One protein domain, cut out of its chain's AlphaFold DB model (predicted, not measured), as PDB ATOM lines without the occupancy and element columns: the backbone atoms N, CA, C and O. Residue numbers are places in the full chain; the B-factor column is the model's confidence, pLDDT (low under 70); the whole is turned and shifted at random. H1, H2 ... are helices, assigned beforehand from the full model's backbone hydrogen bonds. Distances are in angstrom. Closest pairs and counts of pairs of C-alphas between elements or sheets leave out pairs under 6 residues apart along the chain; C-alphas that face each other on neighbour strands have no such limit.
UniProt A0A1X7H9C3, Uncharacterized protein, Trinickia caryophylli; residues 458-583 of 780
ATOM      1  N   PRO A 458       2.552  -2.476 -44.149       64.12
ATOM      2  CA  PRO A 458       2.015  -3.166 -42.980       64.12
ATOM      3  C   PRO A 458       2.381  -2.460 -41.670       64.12
ATOM      4  O   PRO A 458       1.508  -2.213 -40.844       64.12
ATOM      5  N   GLU A 459       3.639  -2.033 -41.506       63.97
ATOM      6  CA  GLU A 459       4.088  -1.310 -40.305       63.97
ATOM      7  C   GLU A 459       3.317   0.004 -40.096       63.97
ATOM      8  O   GLU A 459       2.960   0.358 -38.969       63.97
ATOM      9  N   VAL A 460       3.001   0.705 -41.187       58.66
ATOM     10  CA  VAL A 460       2.174   1.916 -41.174       58.66
ATOM     11  C   VAL A 460       0.725   1.617 -40.767       58.66
ATOM     12  O   VAL A 460       0.164   2.360 -39.956       58.66
ATOM     13  N   ARG A 461       0.113   0.543 -41.291       62.25
ATOM     14  CA  ARG A 461      -1.248   0.115 -40.906       62.25
ATOM     15  C   ARG A 461      -1.312  -0.201 -39.411       62.25
ATOM     16  O   ARG A 461      -2.174   0.343 -38.725       62.25
ATOM     17  N   ILE A 462      -0.361  -0.977 -38.889       73.69
ATOM     18  CA  ILE A 462      -0.264  -1.306 -37.456       73.69
ATOM     19  C   ILE A 462      -0.130  -0.044 -36.600       73.69
ATOM     20  O   ILE A 462      -0.857   0.123 -35.620       73.69
ATOM     21  N   ALA A 463       0.730   0.899 -36.990       69.12
ATOM     22  CA  ALA A 463       0.865   2.172 -36.282       69.12
ATOM     23  C   ALA A 463      -0.433   3.007 -36.289       69.12
ATOM     24  O   ALA A 463      -0.744   3.687 -35.312       69.12
ATOM     25  N   ALA A 464      -1.222   2.945 -37.361       60.84
ATOM     26  CA  ALA A 464      -2.501   3.642 -37.439       60.84
ATOM     27  C   ALA A 464      -3.595   2.999 -36.576       60.84
ATOM     28  O   ALA A 464      -4.372   3.738 -35.965       60.84
ATOM     29  N   VAL A 465      -3.632   1.665 -36.486       76.69
ATOM     30  CA  VAL A 465      -4.510   0.941 -35.549       76.69
ATOM     31  C   VAL A 465      -4.165   1.333 -34.110       76.69
ATOM     32  O   VAL A 465      -5.068   1.685 -33.348       76.69
ATOM     33  N   ARG A 466      -2.864   1.407 -33.774       81.00
ATOM     34  CA  ARG A 466      -2.380   1.927 -32.481       81.00
ATOM     35  C   ARG A 466      -2.910   3.316 -32.169       81.00
ATOM     36  O   ARG A 466      -3.454   3.550 -31.095       81.00
ATOM     37  N   GLU A 467      -2.807   4.238 -33.122       71.38
ATOM     38  CA  GLU A 467      -3.302   5.601 -32.922       71.38
ATOM     39  C   GLU A 467      -4.809   5.659 -32.637       71.38
ATOM     40  O   GLU A 467      -5.230   6.480 -31.817       71.38
ATOM     41  N   VAL A 468      -5.598   4.809 -33.305       77.94
ATOM     42  CA  VAL A 468      -7.059   4.758 -33.169       77.94
ATOM     43  C   VAL A 468      -7.475   4.211 -31.812       77.94
ATOM     44  O   VAL A 468      -8.273   4.862 -31.136       77.94
ATOM     45  N   TYR A 469      -6.951   3.054 -31.394       86.88
ATOM     46  CA  TYR A 469      -7.374   2.478 -30.117       86.88
ATOM     47  C   TYR A 469      -6.864   3.304 -28.932       86.88
ATOM     48  O   TYR A 469      -7.581   3.440 -27.946       86.88
ATOM     49  N   GLU A 470      -5.670   3.905 -29.025       85.44
ATOM     50  CA  GLU A 470      -5.150   4.784 -27.973       85.44
ATOM     51  C   GLU A 470      -6.055   6.015 -27.793       85.44
ATOM     52  O   GLU A 470      -6.355   6.398 -26.665       85.44
ATOM     53  N   ASP A 471      -6.532   6.635 -28.881       79.88
ATOM     54  CA  ASP A 471      -7.454   7.778 -28.780       79.88
ATOM     55  C   ASP A 471      -8.837   7.362 -28.257       79.88
ATOM     56  O   ASP A 471      -9.404   8.065 -27.422       79.88
ATOM     57  N   ALA A 472      -9.350   6.202 -28.687       85.44
ATOM     58  CA  ALA A 472     -10.611   5.652 -28.188       85.44
ATOM     59  C   ALA A 472     -10.550   5.369 -26.678       85.44
ATOM     60  O   ALA A 472     -11.413   5.820 -25.928       85.44
ATOM     61  N   LEU A 473      -9.488   4.701 -26.218       89.06
ATOM     62  CA  LEU A 473      -9.274   4.404 -24.803       89.06
ATOM     63  C   LEU A 473      -9.070   5.681 -23.976       89.06
ATOM     64  O   LEU A 473      -9.569   5.779 -22.857       89.06
ATOM     65  N   GLY A 474      -8.392   6.686 -24.539       85.44
ATOM     66  CA  GLY A 474      -8.252   7.993 -23.903       85.44
ATOM     67  C   GLY A 474      -9.593   8.705 -23.685       85.44
ATOM     68  O   GLY A 474      -9.796   9.323 -22.643       85.44
ATOM     69  N   GLU A 475     -10.526   8.627 -24.637       85.75
ATOM     70  CA  GLU A 475     -11.872   9.199 -24.470       85.75
ATOM     71  C   GLU A 475     -12.713   8.427 -23.440       85.75
ATOM     72  O   GLU A 475     -13.380   9.065 -22.628       85.75
ATOM     73  N   LEU A 476     -12.623   7.091 -23.403       90.12
ATOM     74  CA  LEU A 476     -13.290   6.278 -22.376       90.12
ATOM     75  C   LEU A 476     -12.789   6.620 -20.965       90.12
ATOM     76  O   LEU A 476     -13.589   6.827 -20.055       90.12
ATOM     77  N   LEU A 477     -11.469   6.744 -20.783       89.12
ATOM     78  CA  LEU A 477     -10.877   7.140 -19.500       89.12
ATOM     79  C   LEU A 477     -11.279   8.556 -19.084       89.12
ATOM     80  O   LEU A 477     -11.492   8.805 -17.898       89.12
ATOM     81  N   ARG A 478     -11.412   9.479 -20.044       87.94
ATOM     82  CA  ARG A 478     -11.917  10.829 -19.775       87.94
ATOM     83  C   ARG A 478     -13.348  10.780 -19.250       87.94
ATOM     84  O   ARG A 478     -13.615  11.384 -18.217       87.94
ATOM     85  N   GLU A 479     -14.243  10.092 -19.959       89.19
ATOM     86  CA  GLU A 479     -15.655   9.975 -19.572       89.19
ATOM     87  C   GLU A 479     -15.780   9.338 -18.184       89.19
ATOM     88  O   GLU A 479     -16.481   9.862 -17.321       89.19
ATOM     89  N   HIS A 480     -15.005   8.283 -17.930       91.81
ATOM     90  CA  HIS A 480     -14.943   7.630 -16.629       91.81
ATOM     91  C   HIS A 480     -14.489   8.585 -15.514       91.81
ATOM     92  O   HIS A 480     -15.117   8.659 -14.460       91.81
ATOM     93  N   ALA A 481     -13.419   9.353 -15.741       85.69
ATOM     94  CA  ALA A 481     -12.884  10.293 -14.755       85.69
ATOM     95  C   ALA A 481     -13.776  11.534 -14.541       85.69
ATOM     96  O   ALA A 481     -13.733  12.176 -13.493       85.69
ATOM     97  N   GLU A 482     -14.560  11.936 -15.541       85.25
ATOM     98  CA  GLU A 482     -15.582  12.980 -15.396       85.25
ATOM     99  C   GLU A 482     -16.776  12.487 -14.582       85.25
ATOM    100  O   GLU A 482     -17.277  13.223 -13.734       85.25
ATOM    101  N   LEU A 483     -17.209  11.249 -14.814       86.75
ATOM    102  CA  LEU A 483     -18.356  10.666 -14.131       86.75
ATOM    103  C   LEU A 483     -18.058  10.353 -12.657       86.75
ATOM    104  O   LEU A 483     -18.889  10.654 -11.807       86.75
ATOM    105  N   GLU A 484     -16.855   9.864 -12.333       85.25
ATOM    106  CA  GLU A 484     -16.388   9.737 -10.939       85.25
ATOM    107  C   GLU A 484     -16.383  11.072 -10.201       85.25
ATOM    108  O   GLU A 484     -16.840  11.144  -9.067       85.25
ATOM    109  N   ARG A 485     -15.895  12.145 -10.841       81.94
ATOM    110  CA  ARG A 485     -15.896  13.480 -10.225       81.94
ATOM    111  C   ARG A 485     -17.309  13.975  -9.942       81.94
ATOM    112  O   ARG A 485     -17.537  14.556  -8.890       81.94
ATOM    113  N   LYS A 486     -18.248  13.747 -10.866       81.75
ATOM    114  CA  LYS A 486     -19.660  14.109 -10.670       81.75
ATOM    115  C   LYS A 486     -20.285  13.325  -9.518       81.75
ATOM    116  O   LYS A 486     -20.968  13.924  -8.704       81.75
ATOM    117  N   LEU A 487     -20.018  12.022  -9.433       81.25
ATOM    118  CA  LEU A 487     -20.495  11.179  -8.335       81.25
ATOM    119  C   LEU A 487     -19.905  11.606  -6.986       81.25
ATOM    120  O   LEU A 487     -20.659  11.777  -6.040       81.25
ATOM    121  N   GLY A 488     -18.596  11.866  -6.917       76.06
ATOM    122  CA  GLY A 488     -17.951  12.336  -5.687       76.06
ATOM    123  C   GLY A 488     -18.419  13.720  -5.227       76.06
ATOM    124  O   GLY A 488     -18.406  13.988  -4.032       76.06
ATOM    125  N   ALA A 489     -18.851  14.588  -6.149       73.00
ATOM    126  CA  ALA A 489     -19.481  15.865  -5.807       73.00
ATOM    127  C   ALA A 489     -20.932  15.685  -5.324       73.00
ATOM    128  O   ALA A 489     -21.338  16.345  -4.379       73.00
ATOM    129  N   SER A 490     -21.702  14.775  -5.932       65.75
ATOM    130  CA  SER A 490     -23.086  14.489  -5.524       65.75
ATOM    131  C   SER A 490     -23.193  13.731  -4.197       65.75
ATOM    132  O   SER A 490     -24.114  13.996  -3.437       65.75
ATOM    133  N   ASP A 491     -22.254  12.830  -3.891       63.03
ATOM    134  CA  ASP A 491     -22.210  12.101  -2.612       63.03
ATOM    135  C   ASP A 491     -21.851  13.031  -1.418       63.03
ATOM    136  O   ASP A 491     -21.985  12.623  -0.267       63.03
ATOM    137  N   ALA A 492     -21.401  14.270  -1.675       59.84
ATOM    138  CA  ALA A 492     -21.078  15.266  -0.647       59.84
ATOM    139  C   ALA A 492     -22.264  16.173  -0.250       59.84
ATOM    140  O   ALA A 492     -22.224  16.748   0.836       59.84
ATOM    141  N   ASP A 493     -23.297  16.287  -1.097       58.31
ATOM    142  CA  ASP A 493     -24.367  17.290  -0.951       58.31
ATOM    143  C   ASP A 493     -25.726  16.720  -0.475       58.31
ATOM    144  O   ASP A 493     -26.557  17.503  -0.022       58.31
ATOM    145  N   ASP A 494     -25.984  15.400  -0.521       56.03
ATOM    146  CA  ASP A 494     -27.260  14.826  -0.031       56.03
ATOM    147  C   ASP A 494     -27.184  13.291   0.224       56.03
ATOM    148  O   ASP A 494     -26.710  12.552  -0.643       56.03
ATOM    149  N   PRO A 495     -27.662  12.748   1.367       56.06
ATOM    150  CA  PRO A 495     -27.587  11.311   1.680       56.06
ATOM    151  C   PRO A 495     -28.661  10.438   1.001       56.06
ATOM    152  O   PRO A 495     -28.633   9.211   1.143       56.06
ATOM    153  N   THR A 496     -29.609  11.021   0.261       59.00
ATOM    154  CA  THR A 496     -30.627  10.267  -0.493       59.00
ATOM    155  C   THR A 496     -30.228  10.094  -1.962       59.00
ATOM    156  O   THR A 496     -30.051  11.088  -2.664       59.00
ATOM    157  N   PRO A 497     -30.105   8.853  -2.478       58.03
ATOM    158  CA  PRO A 497     -29.642   8.631  -3.842       58.03
ATOM    159  C   PRO A 497     -30.715   9.045  -4.855       58.03
ATOM    160  O   PRO A 497     -31.670   8.313  -5.114       58.03
ATOM    161  N   ASP A 498     -30.524  10.212  -5.469       67.38
ATOM    162  CA  ASP A 498     -31.284  10.650  -6.638       67.38
ATOM    163  C   ASP A 498     -31.157   9.612  -7.781       67.38
ATOM    164  O   ASP A 498     -30.103   9.001  -7.999       67.38
ATOM    165  N   ARG A 499     -32.228   9.414  -8.558       68.75
ATOM    166  CA  ARG A 499     -32.289   8.501  -9.719       68.75
ATOM    167  C   ARG A 499     -31.147   8.773 -10.710       68.75
ATOM    168  O   ARG A 499     -30.633   7.851 -11.353       68.75
ATOM    169  N   THR A 500     -30.707  10.026 -10.784       70.12
ATOM    170  CA  THR A 500     -29.550  10.486 -11.558       70.12
ATOM    171  C   THR A 500     -28.240   9.829 -11.091       70.12
ATOM    172  O   THR A 500     -27.483   9.317 -11.920       70.12
ATOM    173  N   VAL A 501     -27.995   9.730  -9.779       75.25
ATOM    174  CA  VAL A 501     -26.795   9.105  -9.185       75.25
ATOM    175  C   VAL A 501     -26.731   7.612  -9.511       75.25
ATOM    176  O   VAL A 501     -25.676   7.107  -9.903       75.25
ATOM    177  N   MET A 502     -27.861   6.901  -9.445       77.38
ATOM    178  CA  MET A 502     -27.910   5.480  -9.817       77.38
ATOM    179  C   MET A 502     -27.585   5.255 -11.300       77.38
ATOM    180  O   MET A 502     -26.807   4.357 -11.631       77.38
ATOM    181  N   SER A 503     -28.111   6.100 -12.192       81.25
ATOM    182  CA  SER A 503     -27.794   6.023 -13.625       81.25
ATOM    183  C   SER A 503     -26.314   6.316 -13.921       81.25
ATOM    184  O   SER A 503     -25.697   5.629 -14.739       81.25
ATOM    185  N   HIS A 504     -25.709   7.265 -13.198       82.44
ATOM    186  CA  HIS A 504     -24.278   7.546 -13.273       82.44
ATOM    187  C   HIS A 504     -23.434   6.363 -12.770       82.44
ATOM    188  O   HIS A 504     -22.469   5.990 -13.434       82.44
ATOM    189  N   ARG A 505     -23.808   5.709 -11.660       83.88
ATOM    190  CA  ARG A 505     -23.102   4.511 -11.158       83.88
ATOM    191  C   ARG A 505     -23.173   3.343 -12.150       83.88
ATOM    192  O   ARG A 505     -22.151   2.716 -12.429       83.88
ATOM    193  N   ALA A 506     -24.338   3.099 -12.755       85.94
ATOM    194  CA  ALA A 506     -24.497   2.071 -13.787       85.94
ATOM    195  C   ALA A 506     -23.634   2.360 -15.031       85.94
ATOM    196  O   ALA A 506     -22.931   1.476 -15.529       85.94
ATOM    197  N   ARG A 507     -23.619   3.616 -15.501       89.50
ATOM    198  CA  ARG A 507     -22.763   4.040 -16.619       89.50
ATOM    199  C   ARG A 507     -21.276   3.916 -16.279       89.50
ATOM    200  O   ARG A 507     -20.503   3.510 -17.145       89.50
ATOM    201  N   LEU A 508     -20.873   4.205 -15.042       88.81
ATOM    202  CA  LEU A 508     -19.488   4.058 -14.597       88.81
ATOM    203  C   LEU A 508     -19.033   2.594 -14.626       88.81
ATOM    204  O   LEU A 508     -17.972   2.295 -15.175       88.81
ATOM    205  N   SER A 509     -19.863   1.678 -14.120       89.12
ATOM    206  CA  SER A 509     -19.596   0.234 -14.178       89.12
ATOM    207  C   SER A 509     -19.471  -0.260 -15.623       89.12
ATOM    208  O   SER A 509     -18.570  -1.037 -15.941       89.12
ATOM    209  N   HIS A 510     -20.335   0.229 -16.519       92.31
ATOM    210  CA  HIS A 510     -20.241  -0.071 -17.946       92.31
ATOM    211  C   HIS A 510     -18.917   0.429 -18.549       92.31
ATOM    212  O   HIS A 510     -18.228  -0.326 -19.232       92.31
ATOM    213  N   LEU A 511     -18.530   1.681 -18.277       91.69
ATOM    214  CA  LEU A 511     -17.271   2.257 -18.766       91.69
ATOM    215  C   LEU A 511     -16.050   1.501 -18.233       91.69
ATOM    216  O   LEU A 511     -15.113   1.261 -18.989       91.69
ATOM    217  N   SER A 512     -16.061   1.088 -16.963       92.50
ATOM    218  CA  SER A 512     -15.018   0.237 -16.378       92.50
ATOM    219  C   SER A 512     -14.856  -1.070 -17.157       92.50
ATOM    220  O   SER A 512     -13.744  -1.410 -17.566       92.50
ATOM    221  N   ALA A 513     -15.960  -1.773 -17.428       92.31
ATOM    222  CA  ALA A 513     -15.936  -3.010 -18.205       92.31
ATOM    223  C   ALA A 513     -15.448  -2.779 -19.649       92.31
ATOM    224  O   ALA A 513     -14.640  -3.552 -20.166       92.31
ATOM    225  N   GLU A 514     -15.880  -1.689 -20.289       91.88
ATOM    226  CA  GLU A 514     -15.481  -1.323 -21.652       91.88
ATOM    227  C   GLU A 514     -13.990  -0.953 -21.750       91.88
ATOM    228  O   GLU A 514     -13.307  -1.359 -22.696       91.88
ATOM    229  N   ILE A 515     -13.451  -0.247 -20.750       92.56
ATOM    230  CA  ILE A 515     -12.021   0.075 -20.640       92.56
ATOM    231  C   ILE A 515     -11.198  -1.205 -20.508       92.56
ATOM    232  O   ILE A 515     -10.217  -1.362 -21.236       92.56
ATOM    233  N   GLN A 516     -11.583  -2.123 -19.615       92.88
ATOM    234  CA  GLN A 516     -10.842  -3.375 -19.427       92.88
ATOM    235  C   GLN A 516     -10.890  -4.250 -20.679       92.88
ATOM    236  O   GLN A 516      -9.853  -4.726 -21.135       92.88
ATOM    237  N   ARG A 517     -12.063  -4.366 -21.311       93.12
ATOM    238  CA  ARG A 517     -12.214  -5.083 -22.582       93.12
ATOM    239  C   ARG A 517     -11.346  -4.474 -23.688       93.12
ATOM    240  O   ARG A 517     -10.673  -5.195 -24.416       93.12
ATOM    241  N   THR A 518     -11.304  -3.146 -23.793       91.44
ATOM    242  CA  THR A 518     -10.473  -2.455 -24.792       91.44
ATOM    243  C   THR A 518      -8.977  -2.638 -24.524       91.44
ATOM    244  O   THR A 518      -8.212  -2.814 -25.472       91.44
ATOM    245  N   LYS A 519      -8.547  -2.640 -23.253       93.81
ATOM    246  CA  LYS A 519      -7.164  -2.960 -22.865       93.81
ATOM    247  C   LYS A 519      -6.800  -4.400 -23.222       93.81
ATOM    248  O   LYS A 519      -5.720  -4.609 -23.766       93.81
ATOM    249  N   GLN A 520      -7.703  -5.352 -22.989       93.81
ATOM    250  CA  GLN A 520      -7.505  -6.748 -23.377       93.81
ATOM    251  C   GLN A 520      -7.340  -6.879 -24.895       93.81
ATOM    252  O   GLN A 520      -6.327  -7.395 -25.347       93.81
ATOM    253  N   HIS A 521      -8.242  -6.294 -25.691       94.44
ATOM    254  CA  HIS A 521      -8.110  -6.313 -27.154       94.44
ATOM    255  C   HIS A 521      -6.819  -5.632 -27.641       94.44
ATOM    256  O   HIS A 521      -6.239  -6.047 -28.642       94.44
ATOM    257  N   ALA A 522      -6.359  -4.578 -26.956       92.75
ATOM    258  CA  ALA A 522      -5.075  -3.953 -27.256       92.75
ATOM    259  C   ALA A 522      -3.902  -4.891 -26.933       92.75
ATOM    260  O   ALA A 522      -2.962  -4.951 -27.716       92.75
ATOM    261  N   ALA A 523      -3.957  -5.648 -25.835       93.19
ATOM    262  CA  ALA A 523      -2.958  -6.669 -25.518       93.19
ATOM    263  C   ALA A 523      -2.968  -7.819 -26.541       93.19
ATOM    264  O   ALA A 523      -1.906  -8.233 -27.001       93.19
ATOM    265  N   ASP A 524      -4.147  -8.277 -26.964       93.75
ATOM    266  CA  ASP A 524      -4.291  -9.309 -27.998       93.75
ATOM    267  C   ASP A 524      -3.728  -8.823 -29.338       93.75
ATOM    268  O   ASP A 524      -2.963  -9.531 -29.992       93.75
ATOM    269  N   PHE A 525      -3.999  -7.572 -29.709       93.94
ATOM    270  CA  PHE A 525      -3.428  -6.948 -30.899       93.94
ATOM    271  C   PHE A 525      -1.901  -6.784 -30.815       93.94
ATOM    272  O   PHE A 525      -1.185  -7.152 -31.744       93.94
ATOM    273  N   GLU A 526      -1.377  -6.267 -29.702       92.81
ATOM    274  CA  GLU A 526       0.065  -6.040 -29.518       92.81
ATOM    275  C   GLU A 526       0.864  -7.337 -29.330       92.81
ATOM    276  O   GLU A 526       2.088  -7.315 -29.439       92.81
ATOM    277  N   SER A 527       0.197  -8.470 -29.088       91.81
ATOM    278  CA  SER A 527       0.854  -9.778 -29.021       91.81
ATOM    279  C   SER A 527       1.409 -10.251 -30.368       91.81
ATOM    280  O   SER A 527       2.313 -11.081 -30.386       91.81
ATOM    281  N   PHE A 528       0.881  -9.721 -31.484       91.44
ATOM    282  CA  PHE A 528       1.189 -10.171 -32.848       91.44
ATOM    283  C   PHE A 528       1.040 -11.692 -33.041       91.44
ATOM    284  O   PHE A 528       1.757 -12.296 -33.837       91.44
ATOM    285  N   ASP A 529       0.103 -12.299 -32.311       91.44
ATOM    286  CA  ASP A 529      -0.243 -13.714 -32.404       91.44
ATOM    287  C   ASP A 529      -1.513 -13.910 -33.244       91.44
ATOM    288  O   ASP A 529      -2.516 -13.215 -33.056       91.44
ATOM    289  N   ALA A 530      -1.475 -14.869 -34.171       89.50
ATOM    290  CA  ALA A 530      -2.556 -15.088 -35.128       89.50
ATOM    291  C   ALA A 530      -3.859 -15.545 -34.454       89.50
ATOM    292  O   ALA A 530      -4.935 -15.065 -34.816       89.50
ATOM    293  N   ALA A 531      -3.773 -16.426 -33.452       90.19
ATOM    294  CA  ALA A 531      -4.947 -16.922 -32.740       90.19
ATOM    295  C   ALA A 531      -5.585 -15.809 -31.898       90.19
ATOM    296  O   ALA A 531      -6.803 -15.627 -31.920       90.19
ATOM    297  N   ARG A 532      -4.766 -14.994 -31.226       92.06
ATOM    298  CA  ARG A 532      -5.244 -13.824 -30.477       92.06
ATOM    299  C   ARG A 532      -5.856 -12.768 -31.388       92.06
ATOM    300  O   ARG A 532      -6.897 -12.220 -31.048       92.06
ATOM    301  N   TRP A 533      -5.283 -12.513 -32.565       91.94
ATOM    302  CA  TRP A 533      -5.874 -11.596 -33.547       91.94
ATOM    303  C   TRP A 533      -7.207 -12.098 -34.098       91.94
ATOM    304  O   TRP A 533      -8.117 -11.295 -34.312       91.94
ATOM    305  N   ALA A 534      -7.343 -13.406 -34.315       88.81
ATOM    306  CA  ALA A 534      -8.606 -14.013 -34.720       88.81
ATOM    307  C   ALA A 534      -9.679 -13.885 -33.623       88.81
ATOM    308  O   ALA A 534     -10.838 -13.632 -33.940       88.81
ATOM    309  N   ALA A 535      -9.287 -13.968 -32.349       90.25
ATOM    310  CA  ALA A 535     -10.191 -13.850 -31.205       90.25
ATOM    311  C   ALA A 535     -10.705 -12.419 -30.935       90.25
ATOM    312  O   ALA A 535     -11.674 -12.249 -30.195       90.25
ATOM    313  N   ILE A 536     -10.099 -11.380 -31.528       91.88
ATOM    314  CA  ILE A 536     -10.575  -9.994 -31.377       91.88
ATOM    315  C   ILE A 536     -11.968  -9.854 -32.029       91.88
ATOM    316  O   ILE A 536     -12.106 -10.121 -33.223       91.88
ATOM    317  N   PRO A 537     -13.005  -9.366 -31.324       92.12
ATOM    318  CA  PRO A 537     -14.338  -9.209 -31.913       92.12
ATOM    319  C   PRO A 537     -14.347  -8.243 -33.109       92.12
ATOM    320  O   PRO A 537     -13.748  -7.163 -33.040       92.12
ATOM    321  N   GLU A 538     -15.038  -8.598 -34.196       87.56
ATOM    322  CA  GLU A 538     -15.142  -7.785 -35.427       87.56
ATOM    323  C   GLU A 538     -15.788  -6.414 -35.191       87.56
ATOM    324  O   GLU A 538     -15.439  -5.418 -35.826       87.56
ATOM    325  N   ASP A 539     -16.714  -6.337 -34.239       86.69
ATOM    326  CA  ASP A 539     -17.408  -5.122 -33.832       86.69
ATOM    327  C   ASP A 539     -16.589  -4.263 -32.851       86.69
ATOM    328  O   ASP A 539     -16.974  -3.133 -32.531       86.69
ATOM    329  N   SER A 540     -15.424  -4.734 -32.402       89.75
ATOM    330  CA  SER A 540     -14.517  -3.924 -31.593       89.75
ATOM    331  C   SER A 540     -13.868  -2.805 -32.423       89.75
ATOM    332  O   SER A 540     -13.840  -2.816 -33.656       89.75
ATOM    333  N   VAL A 541     -13.331  -1.778 -31.753       85.94
ATOM    334  CA  VAL A 541     -12.596  -0.690 -32.431       85.94
ATOM    335  C   VAL A 541     -11.400  -1.233 -33.218       85.94
ATOM    336  O   VAL A 541     -11.167  -0.779 -34.335       85.94
ATOM    337  N   ILE A 542     -10.682  -2.206 -32.654       89.12
ATOM    338  CA  ILE A 542      -9.508  -2.818 -33.281       89.12
ATOM    339  C   ILE A 542      -9.936  -3.768 -34.404       89.12
ATOM    340  O   ILE A 542      -9.432  -3.617 -35.511       89.12
ATOM    341  N   GLY A 543     -10.910  -4.656 -34.167       87.19
ATOM    342  CA  GLY A 543     -11.441  -5.589 -35.172       87.19
ATOM    343  C   GLY A 543     -11.896  -4.873 -36.442       87.19
ATOM    344  O   GLY A 543     -11.329  -5.094 -37.509       87.19
ATOM    345  N   ARG A 544     -12.764  -3.857 -36.316       84.56
ATOM    346  CA  ARG A 544     -13.196  -3.026 -37.460       84.56
ATOM    347  C   ARG A 544     -12.048  -2.385 -38.238       84.56
ATOM    348  O   ARG A 544     -12.215  -2.095 -39.419       84.56
ATOM    349  N   CYS A 545     -10.945  -2.055 -37.571       81.75
ATOM    350  CA  CYS A 545      -9.774  -1.456 -38.204       81.75
ATOM    351  C   CYS A 545      -8.850  -2.489 -38.859       81.75
ATOM    352  O   CYS A 545      -8.167  -2.149 -39.824       81.75
ATOM    353  N   LEU A 546      -8.813  -3.714 -38.339       83.50
ATOM    354  CA  LEU A 546      -8.084  -4.820 -38.946       83.50
ATOM    355  C   LEU A 546      -8.800  -5.329 -40.204       83.50
ATOM    356  O   LEU A 546      -8.143  -5.535 -41.220       83.50
ATOM    357  N   ASP A 547     -10.130  -5.430 -40.150       84.12
ATOM    358  CA  ASP A 547     -10.951  -6.062 -41.195       84.12
ATOM    359  C   ASP A 547     -11.270  -5.141 -42.375       84.12
ATOM    360  O   ASP A 547     -11.564  -5.600 -43.475       84.12
ATOM    361  N   ASP A 548     -11.247  -3.822 -42.160       75.31
ATOM    362  CA  ASP A 548     -11.668  -2.850 -43.165       75.31
ATOM    363  C   ASP A 548     -10.766  -1.610 -43.155       75.31
ATOM    364  O   ASP A 548     -10.822  -0.739 -42.274       75.31
ATOM    365  N   LEU A 549      -9.953  -1.496 -44.207       63.84
ATOM    366  CA  LEU A 549      -9.043  -0.374 -44.413       63.84
ATOM    367  C   LEU A 549      -9.783   0.974 -44.489       63.84
ATOM    368  O   LEU A 549      -9.301   1.962 -43.933       63.84
ATOM    369  N   LYS A 550     -10.983   1.033 -45.084       62.28
ATOM    370  CA  LYS A 550     -11.774   2.275 -45.160       62.28
ATOM    371  C   LYS A 550     -12.255   2.698 -43.774       62.28
ATOM    372  O   LYS A 550     -12.266   3.895 -43.454       62.28
ATOM    373  N   LYS A 551     -12.637   1.739 -42.921       70.44
ATOM    374  CA  LYS A 551     -12.973   2.017 -41.512       70.44
ATOM    375  C   LYS A 551     -11.748   2.488 -40.740       70.44
ATOM    376  O   LYS A 551     -11.868   3.491 -40.033       70.44
ATOM    377  N   LEU A 552     -10.589   1.849 -40.915       64.81
ATOM    378  CA  LEU A 552      -9.326   2.305 -40.329       64.81
ATOM    379  C   LEU A 552      -9.005   3.741 -40.748       64.81
ATOM    380  O   LEU A 552      -8.755   4.581 -39.891       64.81
ATOM    381  N   GLU A 553      -9.090   4.076 -42.032       55.31
ATOM    382  CA  GLU A 553      -8.847   5.436 -42.520       55.31
ATOM    383  C   GLU A 553      -9.794   6.467 -41.904       55.31
ATOM    384  O   GLU A 553      -9.369   7.544 -41.473       55.31
ATOM    385  N   LYS A 554     -11.094   6.159 -41.860       62.31
ATOM    386  CA  LYS A 554     -12.115   7.055 -41.308       62.31
ATOM    387  C   LYS A 554     -11.927   7.245 -39.805       62.31
ATOM    388  O   LYS A 554     -11.995   8.378 -39.319       62.31
ATOM    389  N   ALA A 555     -11.683   6.158 -39.075       62.41
ATOM    390  CA  ALA A 555     -11.435   6.175 -37.640       62.41
ATOM    391  C   ALA A 555     -10.134   6.916 -37.318       62.41
ATOM    392  O   ALA A 555     -10.133   7.824 -36.490       62.41
ATOM    393  N   ASN A 556      -9.062   6.627 -38.050       57.31
ATOM    394  CA  ASN A 556      -7.770   7.279 -37.895       57.31
ATOM    395  C   ASN A 556      -7.840   8.777 -38.247       57.31
ATOM    396  O   ASN A 556      -7.291   9.603 -37.522       57.31
ATOM    397  N   ARG A 557      -8.615   9.184 -39.264       55.47
ATOM    398  CA  ARG A 557      -8.875  10.607 -39.567       55.47
ATOM    399  C   ARG A 557      -9.619  11.323 -38.434       55.47
ATOM    400  O   ARG A 557      -9.314  12.477 -38.126       55.47
ATOM    401  N   ARG A 558     -10.594  10.662 -37.808       58.00
ATOM    402  CA  ARG A 558     -11.320  11.210 -36.647       58.00
ATOM    403  C   ARG A 558     -10.411  11.314 -35.427       58.00
ATOM    404  O   ARG A 558     -10.359  12.382 -34.817       58.00
ATOM    405  N   ALA A 559      -9.648  10.261 -35.146       53.31
ATOM    406  CA  ALA A 559      -8.609  10.267 -34.127       53.31
ATOM    407  C   ALA A 559      -7.595  11.386 -34.405       53.31
ATOM    408  O   ALA A 559      -7.217  12.085 -33.485       53.31
ATOM    409  N   ARG A 560      -7.247  11.680 -35.668       52.66
ATOM    410  CA  ARG A 560      -6.350  12.785 -36.065       52.66
ATOM    411  C   ARG A 560      -6.889  14.181 -35.734       52.66
ATOM    412  O   ARG A 560      -6.145  15.027 -35.238       52.66
ATOM    413  N   MET A 561      -8.167  14.448 -36.016       44.06
ATOM    414  CA  MET A 561      -8.803  15.735 -35.669       44.06
ATOM    415  C   MET A 561      -8.686  16.027 -34.165       44.06
ATOM    416  O   MET A 561      -8.629  17.182 -33.737       44.06
ATOM    417  N   ARG A 562      -8.616  14.958 -33.367       44.88
ATOM    418  CA  ARG A 562      -8.581  14.987 -31.911       44.88
ATOM    419  C   ARG A 562      -7.139  14.898 -31.380       44.88
ATOM    420  O   ARG A 562      -6.748  15.727 -30.558       44.88
ATOM    421  N   ARG A 563      -6.283  14.042 -31.942       38.78
ATOM    422  CA  ARG A 563      -4.889  13.716 -31.588       38.78
ATOM    423  C   ARG A 563      -3.919  13.964 -32.756       38.78
ATOM    424  O   ARG A 563      -4.109  13.444 -33.844       38.78
ATOM    425  N   PRO A 564      -2.794  14.676 -32.564       41.56
ATOM    426  CA  PRO A 564      -1.814  14.837 -33.638       41.56
ATOM    427  C   PRO A 564      -0.944  13.569 -33.794       41.56
ATOM    428  O   PRO A 564       0.079  13.453 -33.118       41.56
ATOM    429  N   GLY A 565      -1.296  12.647 -34.698       38.31
ATOM    430  CA  GLY A 565      -0.540  11.420 -35.053       38.31
ATOM    431  C   GLY A 565       0.512  11.613 -36.164       38.31
ATOM    432  O   GLY A 565       0.441  12.591 -36.911       38.31
ATOM    433  N   GLU A 566       1.576  10.800 -36.204       37.75
ATOM    434  CA  GLU A 566       2.586  10.784 -37.298       37.75
ATOM    435  C   GLU A 566       2.285   9.694 -38.344       37.75
ATOM    436  O   GLU A 566       2.642   9.868 -39.506       37.75
ATOM    437  N   SER A 567       1.536   8.655 -37.967       34.50
ATOM    438  CA  SER A 567       1.232   7.457 -38.767       34.50
ATOM    439  C   SER A 567       0.136   7.710 -39.813       34.50
ATOM    440  O   SER A 567       0.176   7.187 -40.923       34.50
ATOM    441  N   ALA A 568      -0.800   8.615 -39.514       36.19
ATOM    442  CA  ALA A 568      -1.912   9.024 -40.378       36.19
ATOM    443  C   ALA A 568      -1.517   9.846 -41.622       36.19
ATOM    444  O   ALA A 568      -2.130   9.717 -42.680       36.19
ATOM    445  N   GLN A 569      -0.497  10.715 -41.517       37.44
ATOM    446  CA  GLN A 569       0.033  11.438 -42.691       37.44
ATOM    447  C   GLN A 569       0.658  10.467 -43.692       37.44
ATOM    448  O   GLN A 569       0.755  10.788 -44.872       37.44
ATOM    449  N   ILE A 570       1.080   9.311 -43.188       35.59
ATOM    450  CA  ILE A 570       1.634   8.219 -43.954       35.59
ATOM    451  C   ILE A 570       0.455   7.432 -44.548       35.59
ATOM    452  O   ILE A 570       0.296   7.531 -45.754       35.59
ATOM    453  N   VAL A 571      -0.475   6.860 -43.758       33.25
ATOM    454  CA  VAL A 571      -1.682   6.127 -44.243       33.25
ATOM    455  C   VAL A 571      -2.532   6.898 -45.259       33.25
ATOM    456  O   VAL A 571      -2.832   6.371 -46.320       33.25
ATOM    457  N   GLN A 572      -2.922   8.151 -44.992       33.75
ATOM    458  CA  GLN A 572      -3.806   8.904 -45.898       33.75
ATOM    459  C   GLN A 572      -3.152   9.160 -47.269       33.75
ATOM    460  O   GLN A 572      -3.838   9.213 -48.285       33.75
ATOM    461  N   ARG A 573      -1.820   9.277 -47.309       37.78
ATOM    462  CA  ARG A 573      -1.034   9.418 -48.547       37.78
ATOM    463  C   ARG A 573      -0.688   8.056 -49.155       37.78
ATOM    464  O   ARG A 573      -0.594   7.943 -50.369       37.78
ATOM    465  N   TYR A 574      -0.618   7.027 -48.315       35.25
ATOM    466  CA  TYR A 574      -0.498   5.602 -48.626       35.25
ATOM    467  C   TYR A 574      -1.787   4.921 -49.073       35.25
ATOM    468  O   TYR A 574      -1.770   3.732 -49.328       35.25
ATOM    469  N   VAL A 575      -2.915   5.611 -49.108       35.38
ATOM    470  CA  VAL A 575      -4.154   5.107 -49.718       35.38
ATOM    471  C   VAL A 575      -4.377   5.856 -51.025       35.38
ATOM    472  O   VAL A 575      -4.713   5.270 -52.051       35.38
ATOM    473  N   GLN A 576      -4.077   7.157 -51.016       34.59
ATOM    474  CA  GLN A 576      -4.172   8.025 -52.186       34.59
ATOM    475  C   GLN A 576      -3.088   7.741 -53.243       34.59
ATOM    476  O   GLN A 576      -3.318   8.012 -54.414       34.59
ATOM    477  N   ALA A 577      -1.949   7.137 -52.875       31.78
ATOM    478  CA  ALA A 577      -0.895   6.739 -53.818       31.78
ATOM    479  C   ALA A 577      -0.925   5.245 -54.240       31.78
ATOM    480  O   ALA A 577       0.007   4.793 -54.902       31.78
ATOM    481  N   PHE A 578      -1.940   4.451 -53.856       34.34
ATOM    482  CA  PHE A 578      -1.648   3.071 -53.428       34.34
ATOM    483  C   PHE A 578      -2.695   1.974 -53.619       34.34
ATOM    484  O   PHE A 578      -2.621   0.940 -52.956       34.34
ATOM    485  N   HIS A 579      -3.565   2.078 -54.611       30.50
ATOM    486  CA  HIS A 579      -4.181   0.864 -55.165       30.50
ATOM    487  C   HIS A 579      -3.140   0.005 -55.947       30.50
ATOM    488  O   HIS A 579      -3.457  -0.593 -56.962       30.50
ATOM    489  N   GLY A 580      -1.867  -0.019 -55.506       25.98
ATOM    490  CA  GLY A 580      -0.717  -0.631 -56.189       25.98
ATOM    491  C   GLY A 580       0.592  -0.780 -55.378       25.98
ATOM    492  O   GLY A 580       1.624  -1.036 -55.983       25.98
ATOM    493  N   GLY A 581       0.598  -0.618 -54.044       27.16
ATOM    494  CA  GLY A 581       1.610  -1.284 -53.195       27.16
ATOM    495  C   GLY A 581       3.043  -0.723 -52.957       27.16
ATOM    496  O   GLY A 581       3.891  -1.543 -52.642       27.16
ATOM    497  N   VAL A 582       3.402   0.583 -53.024       26.80
ATOM    498  CA  VAL A 582       4.740   1.100 -52.492       26.80
ATOM    499  C   VAL A 582       4.882   2.460 -51.761       26.80
ATOM    500  O   VAL A 582       4.458   3.500 -52.266       26.80
ATOM    501  N   SER A 583       5.466   2.445 -50.554       28.16
ATOM    502  CA  SER A 583       5.804   3.618 -49.718       28.16
ATOM    503  C   SER A 583       6.895   4.489 -50.350       28.16
ATOM    504  O   SER A 583       7.915   3.942 -50.756       28.16
TER     505      SER A 583
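This is residues 458 to 583 of the 780 residues of an uncharacterized protein of Trinickia caryophylli (UniProt A0A1X7H9C3). A long helical hairpin, H1 and H2, makes the length of the domain, and a small head of short helices gathers at its open end, away from the link that joins the two. In that head H4 packs on both H1 and H2, H5 crosses H1 at a steep angle, H3 folds back from the end of H2, and H6 and H7 follow near the beginning of H1. The loop tip of the hairpin, residues 492 to 497, and residues 576 to 581 near the other end stick out. The printed part has 126 residues with seven named helices, H1 to H7 in order, and no named strand; the class is all helix. It is loose, with a radius of gyration of the C-alphas of 18.4 A, and only just elongated, spanning 65 by 32 by 18 A.

H1, residues 458 to 490, is the longest helix at 48.4 A, from C-alpha 458 at (2.015, -3.166, -42.980) to C-alpha 490 at (-23.086, 14.489, -5.524). H2, residues 499 to 526, measures 40.6 A and ends at C-alpha 526 at (0.065, -6.040, -29.518). H3 is residues 530 to 535, 8.7 A; H4 is residues 541 to 547, 10.4 A; H5 is residues 549 to 562, 19.8 A. H6, residues 568 to 571, and H7, residues 573 to 576, measure 4.8 A and 5.0 A.

H1 is the hub, touching four helices. H1 and H2 form a hairpin at a shallow tilt of 22 degrees, opposite ways; their closest C-alphas, of His 480 and Leu 508, are 6.1 A apart. With residues 464 to 472 alone H1 touches H5, the same way at a steep tilt of 49 degrees, closest at the C-alphas of Val 468 and Asn 556, 5.4 A. With residues 465 to 472 alone it touches H4, closest at the C-alphas of Val 465 and Cys 545, 6.4 A. H2 and H4 only just touch, with 3 pairs of C-alphas within 8 A, the closest those of His 521 and Ile 542, 7.2 A. H2 and H3 touch only at the corner, at the C-alphas of Asp 524 and Arg 532, 5.2 A. H6 touches H1 at the C-alphas of Ala 464 and Ala 568, 6.2 A; H6 and H7 meet only through their link. In H1 to H5 every O i to N i+4 pair is within hydrogen-bond range; H6 and H7 are too short for such a pair.

The C-alphas of Pro 495 and Gly 580, the two farthest apart, are 64.9 A from each other. The printed part has no cut and no long link. The mean pLDDT of the printed part is 71.6, and 50 residues are under 70, among them 490 to 499 and 552 to 583.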